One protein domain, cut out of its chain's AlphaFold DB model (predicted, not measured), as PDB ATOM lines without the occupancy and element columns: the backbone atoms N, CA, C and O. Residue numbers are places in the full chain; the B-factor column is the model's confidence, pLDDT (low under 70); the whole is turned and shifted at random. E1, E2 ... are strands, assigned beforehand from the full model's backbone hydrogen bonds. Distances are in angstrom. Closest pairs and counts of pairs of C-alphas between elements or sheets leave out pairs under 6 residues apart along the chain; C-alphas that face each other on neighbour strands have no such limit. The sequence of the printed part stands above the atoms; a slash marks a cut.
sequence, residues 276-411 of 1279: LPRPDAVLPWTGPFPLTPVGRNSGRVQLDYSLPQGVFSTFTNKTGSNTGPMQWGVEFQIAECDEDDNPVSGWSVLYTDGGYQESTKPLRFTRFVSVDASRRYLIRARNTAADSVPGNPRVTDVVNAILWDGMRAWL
ATOM      1  N   LEU A 276     -34.191   1.678 -19.126       90.38
ATOM      2  CA  LEU A 276     -33.329   1.447 -17.982       90.38
ATOM      3  C   LEU A 276     -32.967  -0.040 -17.875       90.38
ATOM      4  O   LEU A 276     -33.866  -0.875 -17.742       90.38
ATOM      5  N   PRO A 277     -31.666  -0.383 -17.873       90.31
ATOM      6  CA  PRO A 277     -31.215  -1.757 -17.782       90.31
ATOM      7  C   PRO A 277     -31.543  -2.344 -16.414       90.31
ATOM      8  O   PRO A 277     -31.609  -1.638 -15.402       90.31
ATOM      9  N   ARG A 278     -31.731  -3.660 -16.392       87.06
ATOM     10  CA  ARG A 278     -31.917  -4.443 -15.171       87.06
ATOM     11  C   ARG A 278     -30.563  -4.714 -14.488       87.06
ATOM     12  O   ARG A 278     -29.519  -4.573 -15.131       87.06
ATOM     13  N   PRO A 279     -30.537  -5.123 -13.206       83.25
ATOM     14  CA  PRO A 279     -29.288  -5.283 -12.458       83.25
ATOM     15  C   PRO A 279     -28.371  -6.394 -12.993       83.25
ATOM     16  O   PRO A 279     -27.177  -6.380 -12.713       83.25
ATOM     17  N   ASP A 280     -28.929  -7.348 -13.737       81.12
ATOM     18  CA  ASP A 280     -28.268  -8.490 -14.369       81.12
ATOM     19  C   ASP A 280     -27.821  -8.227 -15.819       81.12
ATOM     20  O   ASP A 280     -27.182  -9.082 -16.436       81.12
ATOM     21  N   ALA A 281     -28.110  -7.044 -16.370       81.25
ATOM     22  CA  ALA A 281     -27.642  -6.653 -17.694       81.25
ATOM     23  C   ALA A 281     -26.112  -6.453 -17.726       81.25
ATOM     24  O   ALA A 281     -25.499  -6.038 -16.743       81.25
ATOM     25  N   VAL A 282     -25.500  -6.670 -18.899       80.75
ATOM     26  CA  VAL A 282     -24.050  -6.469 -19.130       80.75
ATOM     27  C   VAL A 282     -23.602  -5.052 -18.748       80.75
ATOM     28  O   VAL A 282     -22.513  -4.864 -18.212       80.75
ATOM     29  N   LEU A 283     -24.464  -4.063 -18.995       83.75
ATOM     30  CA  LEU A 283     -24.320  -2.688 -18.528       83.75
ATOM     31  C   LEU A 283     -25.513  -2.377 -17.611       83.75
ATOM     32  O   LEU A 283     -26.580  -2.033 -18.112       83.75
ATOM     33  N   PRO A 284     -25.372  -2.518 -16.279       85.31
ATOM     34  CA  PRO A 284     -26.499  -2.449 -15.343       85.31
ATOM     35  C   PRO A 284     -26.922  -1.014 -14.986       85.31
ATOM     36  O   PRO A 284     -27.722  -0.823 -14.073       85.31
ATOM     37  N   TRP A 285     -26.368  -0.004 -15.665       91.06
ATOM     38  CA  TRP A 285     -26.651   1.413 -15.448       91.06
ATOM     39  C   TRP A 285     -26.746   2.154 -16.779       91.06
ATOM     40  O   TRP A 285     -25.911   1.955 -17.660       91.06
ATOM     41  N   THR A 286     -27.713   3.062 -16.875       92.25
ATOM     42  CA  THR A 286     -27.782   4.097 -17.912       92.25
ATOM     43  C   THR A 286     -27.191   5.393 -17.361       92.25
ATOM     44  O   THR A 286     -27.541   5.810 -16.253       92.25
ATOM     45  N   GLY A 287     -26.299   6.031 -18.120       88.12
ATOM     46  CA  GLY A 287     -25.451   7.136 -17.657       88.12
ATOM     47  C   GLY A 287     -24.015   6.675 -17.351       88.12
ATOM     48  O   GLY A 287     -23.665   5.529 -17.638       88.12
ATOM     49  N   PRO A 288     -23.165   7.532 -16.763       91.50
ATOM     50  CA  PRO A 288     -23.501   8.782 -16.083       91.50
ATOM     51  C   PRO A 288     -23.764   9.955 -17.036       91.50
ATOM     52  O   PRO A 288     -23.088  10.097 -18.049       91.50
ATOM     53  N   PHE A 289     -24.732  10.810 -16.696       92.75
ATOM     54  CA  PHE A 289     -25.038  12.025 -17.454       92.75
ATOM     55  C   PHE A 289     -24.950  13.275 -16.574       92.75
ATOM     56  O   PHE A 289     -25.446  13.241 -15.444       92.75
ATOM     57  N   PRO A 290     -24.381  14.387 -17.072       91.06
ATOM     58  CA  PRO A 290     -24.319  15.634 -16.321       91.06
ATOM     59  C   PRO A 290     -25.706  16.272 -16.189       91.06
ATOM     60  O   PRO A 290     -26.496  16.328 -17.140       91.06
ATOM     61  N   LEU A 291     -25.998  16.766 -14.983       90.06
ATOM     62  CA  LEU A 291     -27.231  17.480 -14.654       90.06
ATOM     63  C   LEU A 291     -27.256  18.892 -15.258       90.06
ATOM     64  O   LEU A 291     -28.276  19.318 -15.800       90.06
ATOM     65  N   THR A 292     -26.139  19.615 -15.155       87.81
ATOM     66  CA  THR A 292     -25.963  20.984 -15.656       87.81
ATOM     67  C   THR A 292     -24.692  21.102 -16.510       87.81
ATOM     68  O   THR A 292     -23.728  20.362 -16.284       87.81
ATOM     69  N   PRO A 293     -24.649  22.031 -17.485       86.00
ATOM     70  CA  PRO A 293     -23.416  22.415 -18.175       86.00
ATOM     71  C   PRO A 293     -22.367  22.991 -17.215       86.00
ATOM     72  O   PRO A 293     -22.708  23.438 -16.116       86.00
ATOM     73  N   VAL A 294     -21.106  23.026 -17.651       84.94
ATOM     74  CA  VAL A 294     -20.003  23.661 -16.910       84.94
ATOM     75  C   VAL A 294     -20.354  25.121 -16.580       84.94
ATOM     76  O   VAL A 294     -20.951  25.831 -17.392       84.94
ATOM     77  N   GLY A 295     -20.035  25.561 -15.360       80.44
ATOM     78  CA  GLY A 295     -20.294  26.927 -14.885       80.44
ATOM     79  C   GLY A 295     -21.724  27.210 -14.401       80.44
ATOM     80  O   GLY A 295     -22.032  28.347 -14.042       80.44
ATOM     81  N   ARG A 296     -22.620  26.212 -14.370       81.62
ATOM     82  CA  ARG A 296     -23.981  26.345 -13.820       81.62
ATOM     83  C   ARG A 296     -24.259  25.245 -12.801       81.62
ATOM     84  O   ARG A 296     -24.063  24.073 -13.100       81.62
ATOM     85  N   ASN A 297     -24.831  25.613 -11.656       83.06
ATOM     86  CA  ASN A 297     -25.246  24.668 -10.618       83.06
ATOM     87  C   ASN A 297     -26.741  24.803 -10.324       83.06
ATOM     88  O   ASN A 297     -27.327  25.875 -10.470       83.06
ATOM     89  N   SER A 298     -27.370  23.712  -9.899       84.00
ATOM     90  CA  SER A 298     -28.800  23.659  -9.604       84.00
ATOM     91  C   SER A 298     -29.025  23.061  -8.227       84.00
ATOM     92  O   SER A 298     -28.398  22.069  -7.885       84.00
ATOM     93  N   GLY A 299     -29.952  23.636  -7.458       85.75
ATOM     94  CA  GLY A 299     -30.370  23.087  -6.165       85.75
ATOM     95  C   GLY A 299     -31.514  22.074  -6.253       85.75
ATOM     96  O   GLY A 299     -31.982  21.581  -5.228       85.75
ATOM     97  N   ARG A 300     -32.035  21.795  -7.456       89.12
ATOM     98  CA  ARG A 300     -33.223  20.955  -7.631       89.12
ATOM     99  C   ARG A 300     -33.212  20.224  -8.968       89.12
ATOM    100  O   ARG A 300     -33.168  20.830 -10.034       89.12
ATOM    101  N   VAL A 301     -33.345  18.907  -8.897       92.12
ATOM    102  CA  VAL A 301     -33.412  17.988 -10.034       92.12
ATOM    103  C   VAL A 301     -34.857  17.594 -10.292       92.12
ATOM    104  O   VAL A 301     -35.599  17.294  -9.359       92.12
ATOM    105  N   GLN A 302     -35.246  17.563 -11.559       93.19
ATOM    106  CA  GLN A 302     -36.461  16.933 -12.049       93.19
ATOM    107  C   GLN A 302     -36.087  15.639 -12.777       93.19
ATOM    108  O   GLN A 302     -35.318  15.666 -13.739       93.19
ATOM    109  N   LEU A 303     -36.650  14.524 -12.320       93.81
ATOM    110  CA  LEU A 303     -36.507  13.198 -12.911       93.81
ATOM    111  C   LEU A 303     -37.843  12.788 -13.524       93.81
ATOM    112  O   LEU A 303     -38.849  12.724 -12.813       93.81
ATOM    113  N   ASP A 304     -37.845  12.503 -14.822       92.31
ATOM    114  CA  ASP A 304     -39.025  12.069 -15.562       92.31
ATOM    115  C   ASP A 304     -38.810  10.648 -16.085       92.31
ATOM    116  O   ASP A 304     -37.856  10.393 -16.817       92.31
ATOM    117  N   TYR A 305     -39.688   9.719 -15.716       92.31
ATOM    118  CA  TYR A 305     -39.628   8.325 -16.160       92.31
ATOM    119  C   TYR A 305     -41.032   7.756 -16.365       92.31
ATOM    120  O   TYR A 305     -42.001   8.196 -15.737       92.31
ATOM    121  N   SER A 306     -41.150   6.764 -17.243       90.06
ATOM    122  CA  SER A 306     -42.427   6.132 -17.561       90.06
ATOM    123  C   SER A 306     -42.321   4.627 -17.741       90.06
ATOM    124  O   SER A 306     -41.263   4.078 -18.034       90.06
ATOM    125  N   LEU A 307     -43.458   3.960 -17.565       89.56
ATOM    126  CA  LEU A 307     -43.670   2.564 -17.918       89.56
ATOM    127  C   LEU A 307     -44.619   2.554 -19.114       89.56
ATOM    128  O   LEU A 307     -45.836   2.584 -18.920       89.56
ATOM    129  N   PRO A 308     -44.097   2.600 -20.353       83.81
ATOM    130  CA  PRO A 308     -44.882   2.879 -21.557       83.81
ATOM    131  C   PRO A 308     -45.939   1.816 -21.856       83.81
ATOM    132  O   PRO A 308     -46.977   2.130 -22.427       83.81
ATOM    133  N   GLN A 309     -45.683   0.569 -21.463       82.56
ATOM    134  CA  GLN A 309     -46.612  -0.550 -21.627       82.56
ATOM    135  C   GLN A 309     -47.410  -0.843 -20.348       82.56
ATOM    136  O   GLN A 309     -48.205  -1.772 -20.330       82.56
ATOM    137  N   GLY A 310     -47.220  -0.054 -19.287       86.38
ATOM    138  CA  GLY A 310     -47.768  -0.336 -17.966       86.38
ATOM    139  C   GLY A 310     -46.940  -1.347 -17.168       86.38
ATOM    140  O   GLY A 310     -45.759  -1.559 -17.443       86.38
ATOM    141  N   VAL A 311     -47.560  -1.918 -16.135       89.25
ATOM    142  CA  VAL A 311     -46.969  -2.898 -15.215       89.25
ATOM    143  C   VAL A 311     -47.941  -4.045 -15.015       89.25
ATOM    144  O   VAL A 311     -48.939  -3.884 -14.319       89.25
ATOM    145  N   PHE A 312     -47.671  -5.203 -15.606       87.94
ATOM    146  CA  PHE A 312     -48.488  -6.398 -15.403       87.94
ATOM    147  C   PHE A 312     -47.734  -7.669 -15.797       87.94
ATOM    148  O   PHE A 312     -46.702  -7.635 -16.463       87.94
ATOM    149  N   SER A 313     -48.267  -8.810 -15.384       86.31
ATOM    150  CA  SER A 313     -47.898 -10.124 -15.905       86.31
ATOM    151  C   SER A 313     -49.064 -10.711 -16.691       86.31
ATOM    152  O   SER A 313     -50.220 -10.424 -16.381       86.31
ATOM    153  N   THR A 314     -48.785 -11.531 -17.701       83.00
ATOM    154  CA  THR A 314     -49.804 -12.329 -18.392       83.00
ATOM    155  C   THR A 314     -49.774 -13.756 -17.863       83.00
ATOM    156  O   THR A 314     -48.708 -14.332 -17.649       83.00
ATOM    157  N   PHE A 315     -50.939 -14.358 -17.633       80.31
ATOM    158  CA  PHE A 315     -51.029 -15.777 -17.296       80.31
ATOM    159  C   PHE A 315     -52.244 -16.440 -17.934       80.31
ATOM    160  O   PHE A 315     -53.312 -15.845 -18.102       80.31
ATOM    161  N   THR A 316     -52.084 -17.718 -18.272       72.38
ATOM    162  CA  THR A 316     -53.127 -18.492 -18.951       72.38
ATOM    163  C   THR A 316     -53.966 -19.276 -17.941       72.38
ATOM    164  O   THR A 316     -53.438 -20.097 -17.190       72.38
ATOM    165  N   ASN A 317     -55.288 -19.072 -17.953       68.44
ATOM    166  CA  ASN A 317     -56.261 -19.881 -17.207       68.44
ATOM    167  C   ASN A 317     -57.217 -20.615 -18.170       68.44
ATOM    168  O   ASN A 317     -57.266 -20.324 -19.361       68.44
ATOM    169  N   LYS A 318     -58.036 -21.551 -17.655       60.06
ATOM    170  CA  LYS A 318     -59.014 -22.336 -18.451       60.06
ATOM    171  C   LYS A 318     -60.046 -21.488 -19.223       60.06
ATOM    172  O   LYS A 318     -60.720 -22.021 -20.096       60.06
ATOM    173  N   THR A 319     -60.187 -20.206 -18.892       56.03
ATOM    174  CA  THR A 319     -61.153 -19.256 -19.470       56.03
ATOM    175  C   THR A 319     -60.523 -18.205 -20.397       56.03
ATOM    176  O   THR A 319     -61.264 -17.401 -20.953       56.03
ATOM    177  N   GLY A 320     -59.194 -18.201 -20.586       63.72
ATOM    178  CA  GLY A 320     -58.473 -17.228 -21.426       63.72
ATOM    179  C   GLY A 320     -57.196 -16.662 -20.782       63.72
ATOM    180  O   GLY A 320     -56.809 -17.070 -19.681       63.72
ATOM    181  N   SER A 321     -56.545 -15.726 -21.486       70.06
ATOM    182  CA  SER A 321     -55.406 -14.933 -20.988       70.06
ATOM    183  C   SER A 321     -55.903 -13.873 -20.005       70.06
ATOM    184  O   SER A 321     -56.796 -13.104 -20.353       70.06
ATOM    185  N   ASN A 322     -55.333 -13.825 -18.801       80.25
ATOM    186  CA  ASN A 322     -55.615 -12.793 -17.798       80.25
ATOM    187  C   ASN A 322     -54.340 -12.009 -17.470       80.25
ATOM    188  O   ASN A 322     -53.230 -12.506 -17.684       80.25
ATOM    189  N   THR A 323     -54.515 -10.804 -16.937       83.19
ATOM    190  CA  THR A 323     -53.440  -9.966 -16.403       83.19
ATOM    191  C   THR A 323     -53.394 -10.046 -14.879       83.19
ATOM    192  O   THR A 323     -54.367 -10.441 -14.233       83.19
ATOM    193  N   GLY A 324     -52.229  -9.756 -14.304       83.06
ATOM    194  CA  GLY A 324     -52.051  -9.660 -12.857       83.06
ATOM    195  C   GLY A 324     -50.971  -8.662 -12.474       83.06
ATOM    196  O   GLY A 324     -50.155  -8.285 -13.321       83.06
ATOM    197  N   PRO A 325     -50.926  -8.253 -11.199       86.00
ATOM    198  CA  PRO A 325     -49.971  -7.265 -10.721       86.00
ATOM    199  C   PRO A 325     -48.534  -7.760 -10.850       86.00
ATOM    200  O   PRO A 325     -48.258  -8.954 -10.722       86.00
ATOM    201  N   MET A 326     -47.618  -6.826 -11.089       86.00
ATOM    202  CA  MET A 326     -46.192  -7.102 -11.201       86.00
ATOM    203  C   MET A 326     -45.375  -6.067 -10.427       86.00
ATOM    204  O   MET A 326     -45.825  -4.943 -10.184       86.00
ATOM    205  N   GLN A 327     -44.167  -6.457 -10.014       88.06
ATOM    206  CA  GLN A 327     -43.222  -5.540  -9.390       88.06
ATOM    207  C   GLN A 327     -42.527  -4.674 -10.448       88.06
ATOM    208  O   GLN A 327     -42.058  -5.177 -11.473       88.06
ATOM    209  N   TRP A 328     -42.411  -3.384 -10.160       90.88
ATOM    210  CA  TRP A 328     -41.567  -2.441 -10.886       90.88
ATOM    211  C   TRP A 328     -40.723  -1.644  -9.889       90.88
ATOM    212  O   TRP A 328     -41.106  -1.501  -8.723       90.88
ATOM    213  N   GLY A 329     -39.584  -1.119 -10.334       92.62
ATOM    214  CA  GLY A 329     -38.795  -0.217  -9.510       92.62
ATOM    215  C   GLY A 329     -37.653   0.444 -10.266       92.62
ATOM    216  O   GLY A 329     -37.125  -0.103 -11.230       92.62
ATOM    217  N   VAL A 330     -37.283   1.638  -9.821       95.00
ATOM    218  CA  VAL A 330     -36.206   2.451 -10.380       95.00
ATOM    219  C   VAL A 330     -35.284   2.921  -9.265       95.00
ATOM    220  O   VAL A 330     -35.729   3.244  -8.164       95.00
ATOM    221  N   GLU A 331     -33.991   2.977  -9.559       95.62
ATOM    222  CA  GLU A 331     -32.975   3.558  -8.686       95.62
ATOM    223  C   GLU A 331     -32.154   4.579  -9.473       95.62
ATOM    224  O   GLU A 331     -31.540   4.239 -10.484       95.62
ATOM    225  N   PHE A 332     -32.131   5.816  -8.982       96.94
ATOM    226  CA  PHE A 332     -31.265   6.896  -9.434       96.94
ATOM    227  C   PHE A 332     -30.137   7.094  -8.427       96.94
ATOM    228  O   PHE A 332     -30.377   7.206  -7.224       96.94
ATOM    229  N   GLN A 333     -28.911   7.197  -8.926       95.94
ATOM    230  CA  GLN A 333     -27.730   7.528  -8.141       95.94
ATOM    231  C   GLN A 333     -27.098   8.828  -8.629       95.94
ATOM    232  O   GLN A 333     -27.207   9.172  -9.804       95.94
ATOM    233  N   ILE A 334     -26.420   9.521  -7.719       95.62
ATOM    234  CA  ILE A 334     -25.748  10.798  -7.947       95.62
ATOM    235  C   ILE A 334     -24.293  10.741  -7.470       95.62
ATOM    236  O   ILE A 334     -23.986  10.098  -6.459       95.62
ATOM    237  N   ALA A 335     -23.415  11.416  -8.203       95.19
ATOM    238  CA  ALA A 335     -22.030  11.686  -7.831       95.19
ATOM    239  C   ALA A 335     -21.671  13.124  -8.224       95.19
ATOM    240  O   ALA A 335     -22.184  13.641  -9.214       95.19
ATOM    241  N   GLU A 336     -20.812  13.782  -7.454       93.56
ATOM    242  CA  GLU A 336     -20.245  15.084  -7.819       93.56
ATOM    243  C   GLU A 336     -19.294  14.932  -8.994       93.56
ATOM    244  O   GLU A 336     -18.614  13.909  -9.087       93.56
ATOM    245  N   CYS A 337     -19.223  15.939  -9.861       90.50
ATOM    246  CA  CYS A 337     -18.294  15.943 -10.982       90.50
ATOM    247  C   CYS A 337     -17.478  17.224 -11.112       90.50
ATOM    248  O   CYS A 337     -17.865  18.282 -10.611       90.50
ATOM    249  N   ASP A 338     -16.341  17.093 -11.791       88.00
ATOM    250  CA  ASP A 338     -15.492  18.205 -12.200       88.00
ATOM    251  C   ASP A 338     -15.980  18.844 -13.520       88.00
ATOM    252  O   ASP A 338     -17.099  18.603 -13.995       88.00
ATOM    253  N   GLU A 339     -15.170  19.742 -14.085       87.12
ATOM    254  CA  GLU A 339     -15.468  20.429 -15.348       87.12
ATOM    255  C   GLU A 339     -15.404  19.489 -16.563       87.12
ATOM    256  O   GLU A 339     -16.100  19.734 -17.546       87.12
ATOM    257  N   ASP A 340     -14.675  18.374 -16.453       86.44
ATOM    258  CA  ASP A 340     -14.487  17.364 -17.501       86.44
ATOM    259  C   ASP A 340     -15.532  16.227 -17.435       86.44
ATOM    260  O   ASP A 340     -15.377  15.190 -18.081       86.44
ATOM    261  N   ASP A 341     -16.602  16.402 -16.652       87.81
ATOM    262  CA  ASP A 341     -17.651  15.398 -16.415       87.81
ATOM    263  C   ASP A 341     -17.137  14.091 -15.775       87.81
ATOM    264  O   ASP A 341     -17.781  13.042 -15.887       87.81
ATOM    265  N   ASN A 342     -16.025  14.136 -15.034       89.31
ATOM    266  CA  ASN A 342     -15.539  12.988 -14.273       89.31
ATOM    267  C   ASN A 342     -16.116  12.979 -12.852       89.31
ATOM    268  O   ASN A 342     -16.169  14.023 -12.198       89.31
ATOM    269  N   PRO A 343     -16.531  11.814 -12.320       91.81
ATOM    270  CA  PRO A 343     -17.023  11.713 -10.953       91.81
ATOM    271  C   PRO A 343     -15.886  11.909  -9.934       91.81
ATOM    272  O   PRO A 343     -14.924  11.143  -9.911       91.81
ATOM    273  N   VAL A 344     -16.034  12.899  -9.052       91.06
ATOM    274  CA  VAL A 344     -15.086  13.244  -7.974       91.06
ATOM    275  C   VAL A 344     -15.506  12.617  -6.639       91.06
ATOM    276  O   VAL A 344     -14.664  12.322  -5.790       91.06
ATOM    277  N   SER A 345     -16.806  12.362  -6.449       91.38
ATOM    278  CA  SER A 345     -17.331  11.663  -5.270       91.38
ATOM    279  C   SER A 345     -17.682  10.203  -5.564       91.38
ATOM    280  O   SER A 345     -17.896   9.794  -6.705       91.38
ATOM    281  N   GLY A 346     -17.835   9.408  -4.500       91.44
ATOM    282  CA  GLY A 346     -18.516   8.117  -4.598       91.44
ATOM    283  C   GLY A 346     -19.981   8.281  -5.019       91.44
ATOM    284  O   GLY A 346     -20.606   9.307  -4.741       91.44
ATOM    285  N   TRP A 347     -20.529   7.256  -5.674       95.31
ATOM    286  CA  TRP A 347     -21.945   7.203  -6.040       95.31
ATOM    287  C   TRP A 347     -22.821   6.973  -4.808       95.31
ATOM    288  O   TRP A 347     -22.573   6.059  -4.022       95.31
ATOM    289  N   SER A 348     -23.878   7.769  -4.681       94.19
ATOM    290  CA  SER A 348     -24.882   7.667  -3.619       94.19
ATOM    291  C   SER A 348     -26.284   7.602  -4.215       94.19
ATOM    292  O   SER A 348     -26.504   8.042  -5.341       94.19
ATOM    293  N   VAL A 349     -27.244   7.030  -3.489       95.19
ATOM    294  CA  VAL A 349     -28.634   6.948  -3.954       95.19
ATOM    295  C   VAL A 349     -29.280   8.331  -3.878       95.19
ATOM    296  O   VAL A 349     -29.372   8.915  -2.803       95.19
ATOM    297  N   LEU A 350     -29.738   8.834  -5.024       95.25
ATOM    298  CA  LEU A 350     -30.480  10.089  -5.143       95.25
ATOM    299  C   LEU A 350     -31.972   9.870  -4.897       95.25
ATOM    300  O   LEU A 350     -32.611  10.633  -4.178       95.25
ATOM    301  N   TYR A 351     -32.535   8.848  -5.544       96.44
ATOM    302  CA  TYR A 351     -33.965   8.579  -5.506       96.44
ATOM    303  C   TYR A 351     -34.268   7.130  -5.877       96.44
ATOM    304  O   TYR A 351     -33.664   6.575  -6.792       96.44
ATOM    305  N   THR A 352     -35.242   6.532  -5.200       95.00
ATOM    306  CA  THR A 352     -35.781   5.210  -5.531       95.00
ATOM    307  C   THR A 352     -37.295   5.270  -5.556       95.00
ATOM    308  O   THR A 352     -37.896   5.891  -4.678       95.00
ATOM    309  N   ASP A 353     -37.903   4.583  -6.513       93.81
ATOM    310  CA  ASP A 353     -39.353   4.398  -6.588       93.81
ATOM    311  C   ASP A 353     -39.667   2.966  -7.014       93.81
ATOM    312  O   ASP A 353     -38.808   2.267  -7.557       93.81
ATOM    313  N   GLY A 354     -40.886   2.515  -6.766       91.44
ATOM    314  CA  GLY A 354     -41.328   1.187  -7.157       91.44
ATOM    315  C   GLY A 354     -42.590   0.748  -6.440       91.44
ATOM    316  O   GLY A 354     -43.065   1.377  -5.497       91.44
ATOM    317  N   GLY A 355     -43.142  -0.374  -6.884       89.56
ATOM    318  CA  GLY A 355     -44.352  -0.928  -6.297       89.56
ATOM    319  C   GLY A 355     -44.757  -2.253  -6.920       89.56
ATOM    320  O   GLY A 355     -44.161  -2.710  -7.894       89.56
ATOM    321  N   TYR A 356     -45.789  -2.864  -6.344       89.12
ATOM    322  CA  TYR A 356     -46.434  -4.067  -6.861       89.12
ATOM    323  C   TYR A 356     -47.866  -3.713  -7.259       89.12
ATOM    324  O   TYR A 356     -48.717  -3.514  -6.393       89.12
ATOM    325  N   GLN A 357     -48.115  -3.558  -8.558       87.69
ATOM    326  CA  GLN A 357     -49.407  -3.091  -9.066       87.69
ATOM    327  C   GLN A 357     -49.723  -3.688 -10.434       87.69
ATOM    328  O   GLN A 357     -48.825  -4.145 -11.140       87.69
ATOM    329  N   GLU A 358     -51.002  -3.683 -10.791       87.38
ATOM    330  CA  GLU A 358     -51.488  -4.067 -12.112       87.38
ATOM    331  C   GLU A 358     -51.965  -2.817 -12.849       87.38
ATOM    332  O   GLU A 358     -52.884  -2.135 -12.397       87.38
ATOM    333  N   SER A 359     -51.338  -2.509 -13.978       86.25
ATOM    334  CA  SER A 359     -51.785  -1.487 -14.916       86.25
ATOM    335  C   SER A 359     -51.443  -1.928 -16.327       86.25
ATOM    336  O   SER A 359     -50.274  -2.002 -16.683       86.25
ATOM    337  N   THR A 360     -52.451  -2.160 -17.161       82.00
ATOM    338  CA  THR A 360     -52.280  -2.345 -18.612       82.00
ATOM    339  C   THR A 360     -52.127  -1.015 -19.356       82.00
ATOM    340  O   THR A 360     -51.879  -0.996 -20.561       82.00
ATOM    341  N   LYS A 361     -52.275   0.108 -18.640       82.06
ATOM    342  CA  LYS A 361     -52.110   1.465 -19.155       82.06
ATOM    343  C   LYS A 361     -50.695   1.992 -18.865       82.06
ATOM    344  O   LYS A 361     -50.138   1.664 -17.810       82.06
ATOM    345  N   PRO A 362     -50.136   2.851 -19.739       82.75
ATOM    346  CA  PRO A 362     -48.883   3.537 -19.467       82.75
ATOM    347  C   PRO A 362     -48.918   4.322 -18.152       82.75
ATOM    348  O   PRO A 362     -49.897   5.005 -17.860       82.75
ATOM    349  N   LEU A 363     -47.823   4.296 -17.397       85.50
ATOM    350  CA  LEU A 363     -47.663   5.094 -16.179       85.50
ATOM    351  C   LEU A 363     -46.546   6.113 -16.371       85.50
ATOM    352  O   LEU A 363     -45.517   5.789 -16.959       85.50
ATOM    353  N   ARG A 364     -46.734   7.341 -15.886       86.62
ATOM    354  CA  ARG A 364     -45.757   8.430 -16.017       86.62
ATOM    355  C   ARG A 364     -45.498   9.071 -14.670       86.62
ATOM    356  O   ARG A 364     -46.425   9.328 -13.906       86.62
ATOM    357  N   PHE A 365     -44.239   9.385 -14.414       89.56
ATOM    358  CA  PHE A 365     -43.811   9.972 -13.160       89.56
ATOM    359  C   PHE A 365     -42.902  11.164 -13.425       89.56
ATOM    360  O   PHE A 365     -42.044  11.137 -14.305       89.56
ATOM    361  N   THR A 366     -43.106  12.216 -12.640       93.19
ATOM    362  CA  THR A 366     -42.162  13.318 -12.481       93.19
ATOM    363  C   THR A 366     -41.861  13.445 -10.995       93.19
ATOM    364  O   THR A 366     -42.775  13.459 -10.158       93.19
ATOM    365  N   ARG A 367     -40.576  13.498 -10.649       93.44
ATOM    366  CA  ARG A 367     -40.103  13.617  -9.267       93.44
ATOM    367  C   ARG A 367     -39.112  14.749  -9.151       93.44
ATOM    368  O   ARG A 367     -38.238  14.910  -9.996       93.44
ATOM    369  N   PHE A 368     -39.269  15.527  -8.088       92.31
ATOM    370  CA  PHE A 368     -38.367  16.614  -7.764       92.31
ATOM    371  C   PHE A 368     -37.522  16.226  -6.562       92.31
ATOM    372  O   PHE A 368     -38.074  15.856  -5.528       92.31
ATOM    373  N   VAL A 369     -36.207  16.336  -6.697       93.69
ATOM    374  CA  VAL A 369     -35.247  16.016  -5.640       93.69
ATOM    375  C   VAL A 369     -34.340  17.220  -5.435       93.69
ATOM    376  O   VAL A 369     -33.825  17.775  -6.403       93.69
ATOM    377  N   SER A 370     -34.169  17.656  -4.191       91.62
ATOM    378  CA  SER A 370     -33.255  18.752  -3.865       91.62
ATOM    379  C   SER A 370     -31.822  18.237  -3.761       91.62
ATOM    380  O   SER A 370     -31.590  17.160  -3.214       91.62
ATOM    381  N   VAL A 371     -30.873  19.016  -4.265       90.06
ATOM    382  CA  VAL A 371     -29.429  18.734  -4.217       90.06
ATOM    383  C   VAL A 371     -28.680  20.001  -3.788       90.06
ATOM    384  O   VAL A 371     -29.265  21.085  -3.776       90.06
ATOM    385  N   ASP A 372     -27.410  19.893  -3.388       88.12
ATOM    386  CA  ASP A 372     -26.626  21.064  -2.971       88.12
ATOM    387  C   ASP A 372     -26.322  21.956  -4.187       88.12
ATOM    388  O   ASP A 372     -25.609  21.565  -5.109       88.12
ATOM    389  N   ALA A 373     -26.854  23.179  -4.180       85.12
ATOM    390  CA  ALA A 373     -26.708  24.134  -5.275       85.12
ATOM    391  C   ALA A 373     -25.267  24.646  -5.471       85.12
ATOM    392  O   ALA A 373     -25.004  25.337  -6.451       85.12
ATOM    393  N   SER A 374     -24.338  24.349  -4.558       83.75
ATOM    394  CA  SER A 374     -22.923  24.717  -4.699       83.75
ATOM    395  C   SER A 374     -22.114  23.740  -5.560       83.75
ATOM    396  O   SER A 374     -20.974  24.047  -5.903       83.75
ATOM    397  N   ARG A 375     -22.690  22.589  -5.937       86.50
ATOM    398  CA  ARG A 375     -21.976  21.498  -6.613       86.50
ATOM    399  C   ARG A 375     -22.586  21.160  -7.973       86.50
ATOM    400  O   ARG A 375     -23.749  21.460  -8.252       86.50
ATOM    401  N   ARG A 376     -21.781  20.504  -8.808       89.25
ATOM    402  CA  ARG A 376     -22.177  19.942 -10.102       89.25
ATOM    403  C   ARG A 376     -22.252  18.423  -9.992       89.25
ATOM    404  O   ARG A 376     -21.452  17.817  -9.281       89.25
ATOM    405  N   TYR A 377     -23.225  17.818 -10.667       92.00
ATOM    406  CA  TYR A 377     -23.569  16.414 -10.457       92.00
ATOM    407  C   TYR A 377     -23.716  15.616 -11.751       92.00
ATOM    408  O   TYR A 377     -24.297  16.092 -12.730       92.00
ATOM    409  N   LEU A 378     -23.287  14.356 -11.688       93.81
ATOM    410  CA  LEU A 378     -23.625  13.282 -12.612       93.81
ATOM    411  C   LEU A 378     -24.729  12.414 -12.018       93.81
ATOM    412  O   LEU A 378     -24.709  12.095 -10.829       93.81
ATOM    413  N   ILE A 379     -25.659  11.973 -12.862       94.81
ATOM    414  CA  ILE A 379     -26.756  11.086 -12.470       94.81
ATOM    415  C   ILE A 379     -26.761   9.851 -13.369       94.81
ATOM    416  O   ILE A 379     -26.546   9.938 -14.579       94.81
ATOM    417  N   ARG A 380     -27.015   8.690 -12.766       94.31
ATOM    418  CA  ARG A 380     -27.222   7.415 -13.464       94.31
ATOM    419  C   ARG A 380     -28.439   6.692 -12.907       94.31
ATOM    420  O   ARG A 380     -28.799   6.910 -11.750       94.31
ATOM    421  N   ALA A 381     -29.043   5.820 -13.702       95.56
ATOM    422  CA  ALA A 381     -30.274   5.134 -13.325       95.56
ATOM    423  C   ALA A 381     -30.321   3.678 -13.797       95.56
ATOM    424  O   ALA A 381     -29.643   3.310 -14.758       95.56
ATOM    425  N   ARG A 382     -31.136   2.854 -13.129       94.00
ATOM    426  CA  ARG A 382     -31.411   1.460 -13.514       94.00
ATOM    427  C   ARG A 382     -32.806   1.002 -13.093       94.00
ATOM    428  O   ARG A 382     -33.391   1.565 -12.165       94.00
ATOM    429  N   ASN A 383     -33.304  -0.049 -13.739       93.62
ATOM    430  CA  ASN A 383     -34.494  -0.783 -13.322       93.62
ATOM    431  C   ASN A 383     -34.100  -1.777 -12.218       93.62
ATOM    432  O   ASN A 383     -33.121  -2.505 -12.361       93.62
ATOM    433  N   THR A 384     -34.832  -1.804 -11.106       91.19
ATOM    434  CA  THR A 384     -34.567  -2.706  -9.970       91.19
ATOM    435  C   THR A 384     -35.457  -3.948  -9.967       91.19
ATOM    436  O   THR A 384     -35.255  -4.840  -9.143       91.19
ATOM    437  N   ALA A 385     -36.424  -4.041 -10.885       84.62
ATOM    438  CA  ALA A 385     -37.334  -5.173 -10.978       84.62
ATOM    439  C   ALA A 385     -36.769  -6.322 -11.829       84.62
ATOM    440  O   ALA A 385     -36.177  -6.122 -12.893       84.62
ATOM    441  N   ALA A 386     -37.007  -7.553 -11.370       70.69
ATOM    442  CA  ALA A 386     -36.588  -8.769 -12.060       70.69
ATOM    443  C   ALA A 386     -37.389  -9.017 -13.356       70.69
ATOM    444  O   ALA A 386     -38.557  -8.628 -13.462       70.69
ATOM    445  N   ASP A 387     -36.750  -9.686 -14.323       68.00
ATOM    446  CA  ASP A 387     -37.324 -10.055 -15.634       68.00
ATOM    447  C   ASP A 387     -38.252 -11.279 -15.575       68.00
ATOM    448  O   ASP A 387     -38.945 -11.619 -16.525       68.00
ATOM    449  N   SER A 388     -38.285 -11.963 -14.433       66.62
ATOM    450  CA  SER A 388     -39.111 -13.146 -14.232       66.62
ATOM    451  C   SER A 388     -39.663 -13.183 -12.815       66.62
ATOM    452  O   SER A 388     -39.105 -12.580 -11.898       66.62
ATOM    453  N   VAL A 389     -40.773 -13.903 -12.636       64.50
ATOM    454  CA  VAL A 389     -41.292 -14.282 -11.318       64.50
ATOM    455  C   VAL A 389     -40.793 -15.702 -11.029       64.50
ATOM    456  O   VAL A 389     -41.344 -16.657 -11.590       64.50
ATOM    457  N   PRO A 390     -39.756 -15.897 -10.196       55.53
ATOM    458  CA  PRO A 390     -39.235 -17.231  -9.930       55.53
ATOM    459  C   PRO A 390     -40.307 -18.085  -9.237       55.53
ATOM    460  O   PRO A 390     -40.774 -17.748  -8.152       55.53
ATOM    461  N   GLY A 391     -40.705 -19.200  -9.861       59.62
ATOM    462  CA  GLY A 391     -41.534 -20.233  -9.223       59.62
ATOM    463  C   GLY A 391     -43.030 -20.268  -9.570       59.62
ATOM    464  O   GLY A 391     -43.728 -21.119  -9.020       59.62
ATOM    465  N   ASN A 392     -43.541 -19.428 -10.484       64.62
ATOM    466  CA  ASN A 392     -44.939 -19.517 -10.944       64.62
ATOM    467  C   ASN A 392     -45.046 -19.920 -12.433       64.62
ATOM    468  O   ASN A 392     -44.999 -19.048 -13.298       64.62
ATOM    469  N   PRO A 393     -45.266 -21.211 -12.759       62.78
ATOM    470  CA  PRO A 393     -45.302 -21.709 -14.141       62.78
ATOM    471  C   PRO A 393     -46.525 -21.249 -14.954       62.78
ATOM    472  O   PRO A 393     -46.682 -21.659 -16.101       62.78
ATOM    473  N   ARG A 394     -47.430 -20.448 -14.371       67.88
ATOM    474  CA  ARG A 394     -48.587 -19.879 -15.080       67.88
ATOM    475  C   ARG A 394     -48.295 -18.527 -15.725       67.88
ATOM    476  O   ARG A 394     -49.022 -18.157 -16.644       67.88
ATOM    477  N   VAL A 395     -47.282 -17.804 -15.244       70.94
ATOM    478  CA  VAL A 395     -46.883 -16.507 -15.804       70.94
ATOM    479  C   VAL A 395     -46.169 -16.753 -17.129       70.94
ATOM    480  O   VAL A 395     -45.231 -17.540 -17.185       70.94
ATOM    481  N   THR A 396     -46.675 -16.136 -18.193       71.62
ATOM    482  CA  THR A 396     -46.207 -16.322 -19.571       71.62
ATOM    483  C   THR A 396     -45.278 -15.181 -19.975       71.62
ATOM    484  O   THR A 396     -44.173 -15.463 -20.420       71.62
ATOM    485  N   ASP A 397     -45.668 -13.928 -19.707       78.62
ATOM    486  CA  ASP A 397     -44.852 -12.734 -19.953       78.62
ATOM    487  C   ASP A 397     -44.922 -11.741 -18.783       78.62
ATOM    488  O   ASP A 397     -45.910 -11.674 -18.043       78.62
ATOM    489  N   VAL A 398     -43.864 -10.943 -18.641       83.56
ATOM    490  CA  VAL A 398     -43.727  -9.868 -17.654       83.56
ATOM    491  C   VAL A 398     -43.545  -8.545 -18.393       83.56
ATOM    492  O   VAL A 398     -42.642  -8.403 -19.210       83.56
ATOM    493  N   VAL A 399     -44.379  -7.561 -18.069       85.94
ATOM    494  CA  VAL A 399     -44.313  -6.204 -18.617       85.94
ATOM    495  C   VAL A 399     -43.995  -5.249 -17.473       85.94
ATOM    496  O   VAL A 399     -44.853  -4.962 -16.640       85.94
ATOM    497  N   ASN A 400     -42.740  -4.803 -17.389       87.94
ATOM    498  CA  ASN A 400     -42.264  -3.845 -16.380       87.94
ATOM    499  C   ASN A 400     -41.044  -3.020 -16.847       87.94
ATOM    500  O   ASN A 400     -40.225  -2.596 -16.027       87.94
ATOM    501  N   ALA A 401     -40.907  -2.812 -18.160       86.69
ATOM    502  CA  ALA A 401     -39.860  -1.968 -18.731       86.69
ATOM    503  C   ALA A 401     -40.065  -0.496 -18.332       86.69
ATOM    504  O   ALA A 401     -41.191   0.008 -18.327       86.69
ATOM    505  N   ILE A 402     -38.967   0.192 -18.009       90.56
ATOM    506  CA  ILE A 402     -38.966   1.595 -17.578       90.56
ATOM    507  C   ILE A 402     -38.143   2.404 -18.569       90.56
ATOM    508  O   ILE A 402     -37.002   2.050 -18.856       90.56
ATOM    509  N   LEU A 403     -38.700   3.514 -19.045       90.56
ATOM    510  CA  LEU A 403     -37.990   4.512 -19.833       90.56
ATOM    511  C   LEU A 403     -37.624   5.708 -18.957       90.56
ATOM    512  O   LEU A 403     -38.464   6.243 -18.232       90.56
ATOM    513  N   TRP A 404     -36.378   6.156 -19.057       92.31
ATOM    514  CA  TRP A 404     -35.934   7.438 -18.529       92.31
ATOM    515  C   TRP A 404     -36.196   8.525 -19.569       92.31
ATOM    516  O   TRP A 404     -35.444   8.693 -20.531       92.31
ATOM    517  N   ASP A 405     -37.303   9.241 -19.389       86.44
ATOM    518  CA  ASP A 405     -37.843  10.184 -20.368       86.44
ATOM    519  C   ASP A 405     -37.137  11.535 -20.365       86.44
ATOM    520  O   ASP A 405     -37.028  12.176 -21.411       86.44
ATOM    521  N   GLY A 406     -36.670  11.984 -19.202       88.62
ATOM    522  CA  GLY A 406     -36.013  13.275 -19.084       88.62
ATOM    523  C   GLY A 406     -35.321  13.486 -17.746       88.62
ATOM    524  O   GLY A 406     -35.685  12.923 -16.713       88.62
ATOM    525  N   MET A 407     -34.309  14.343 -17.779       91.50
ATOM    526  CA  MET A 407     -33.644  14.873 -16.599       91.50
ATOM    527  C   MET A 407     -33.487  16.378 -16.774       91.50
ATOM    528  O   MET A 407     -32.994  16.831 -17.811       91.50
ATOM    529  N   ARG A 408     -33.923  17.161 -15.783       90.62
ATOM    530  CA  ARG A 408     -33.841  18.625 -15.839       90.62
ATOM    531  C   ARG A 408     -33.314  19.221 -14.545       90.62
ATOM    532  O   ARG A 408     -33.639  18.755 -13.459       90.62
ATOM    533  N   ALA A 409     -32.544  20.287 -14.672       89.50
ATOM    534  CA  ALA A 409     -32.019  21.072 -13.573       89.50
ATOM    535  C   ALA A 409     -32.833  22.363 -13.431       89.50
ATOM    536  O   ALA A 409     -33.010  23.103 -14.400       89.50
ATOM    537  N   TRP A 410     -33.327  22.633 -12.228       87.62
ATOM    538  CA  TRP A 410     -34.044  23.860 -11.889       87.62
ATOM    539  C   TRP A 410     -33.061  24.821 -11.227       87.62
ATOM    540  O   TRP A 410     -32.578  24.566 -10.120       87.62
ATOM    541  N   LEU A 411     -32.700  25.894 -11.924       78.81
ATOM    542  CA  LEU A 411     -31.724  26.849 -11.410       78.81
ATOM    543  C   LEU A 411     -32.392  27.769 -10.370       78.81
ATOM    544  O   LEU A 411     -33.451  28.325 -10.665       78.81
TER     545      LEU A 411
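Overview. This is residues 276 to 411 of the 1279 residues of an uncharacterized protein of Camelimonas lactis (UniProt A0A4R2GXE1). This is a long sandwich of two sheets face to face, E1 E8 E5 E6 on one side and E7 E2 E10 on the other, drawn out at one end by a small third sheet, E4 E3 E9. The hairpin of E3 and E4 makes the tip of that end, and E4 leads almost at once into E5, the longest strand. The printed part has 136 residues with no named helix and ten named strands, E1 to E10 in order; it is all strand, and each sheet is antiparallel. It is loose, a rod with a radius of gyration of the C-alphas of 17.6 A and spans of 63 by 27 by 16 A.

Arrangement. The largest sheet runs E1, residues 286 to 290, E8, residues 377 to 383, E5, residues 326 to 336, and E6, residues 348 to 357; it is twisted. E1 and E8 are antiparallel at 162 degrees, with N 286 and O 381 2.9 A apart, within hydrogen-bond range. E8 and E5 are antiparallel at 162 degrees, with N 333 and O 380 at 2.8 A. E5 and E6 are a hairpin at 170 degrees, with N 330 and O 353 at 2.8 A. The second sheet runs E7, residues 363 to 370, E2, residues 300 to 307, and E10, residues 403 to 410. E2 and E7 are antiparallel neighbours, with N 303 and O 367 within hydrogen-bond range at 2.8 A, and E2 and E10 are antiparallel neighbours, with N 302 and O 408 within hydrogen-bond range at 2.8 A. In the sandwich, two sheets face to face, the facing parts are 9.6 A centre to centre, with strands at 25 degrees. The closest C-alphas of E6 and E7, those of Tyr 351 and Val 369, are 7.5 A apart. The third sheet runs E4, residues 320 to 324, E3, residues 312 to 317, and E9, residues 395 to 399. E3 and E4 are a hairpin, with N 315 and O 322 at 2.9 A; N 314 and O 397 of E3 and E9 are also 2.9 A apart. E4 runs on into E5 across a break of 1 residue, at 38 degrees.

Along the chain. E1 begins at C-alpha 286, (-27.782, 4.097, -17.912). E2 is 23.5 A long, E5 34.3 A, E6 27.3 A, E7 23.4 A, E8 20.6 A and E10 21.3 A. E10 ends at C-alpha 410, (-34.044, 23.860, -11.889).

Size, cuts and confidence. The C-alphas farthest apart, those of Gly 295 and Lys 318, are 62.8 A apart. The printed part has no cut. The links E5 to E6 and E8 to E9 are long. Mean pLDDT of the printed part is 85.9; residues 317 to 320 and 387 to 394 are under 70.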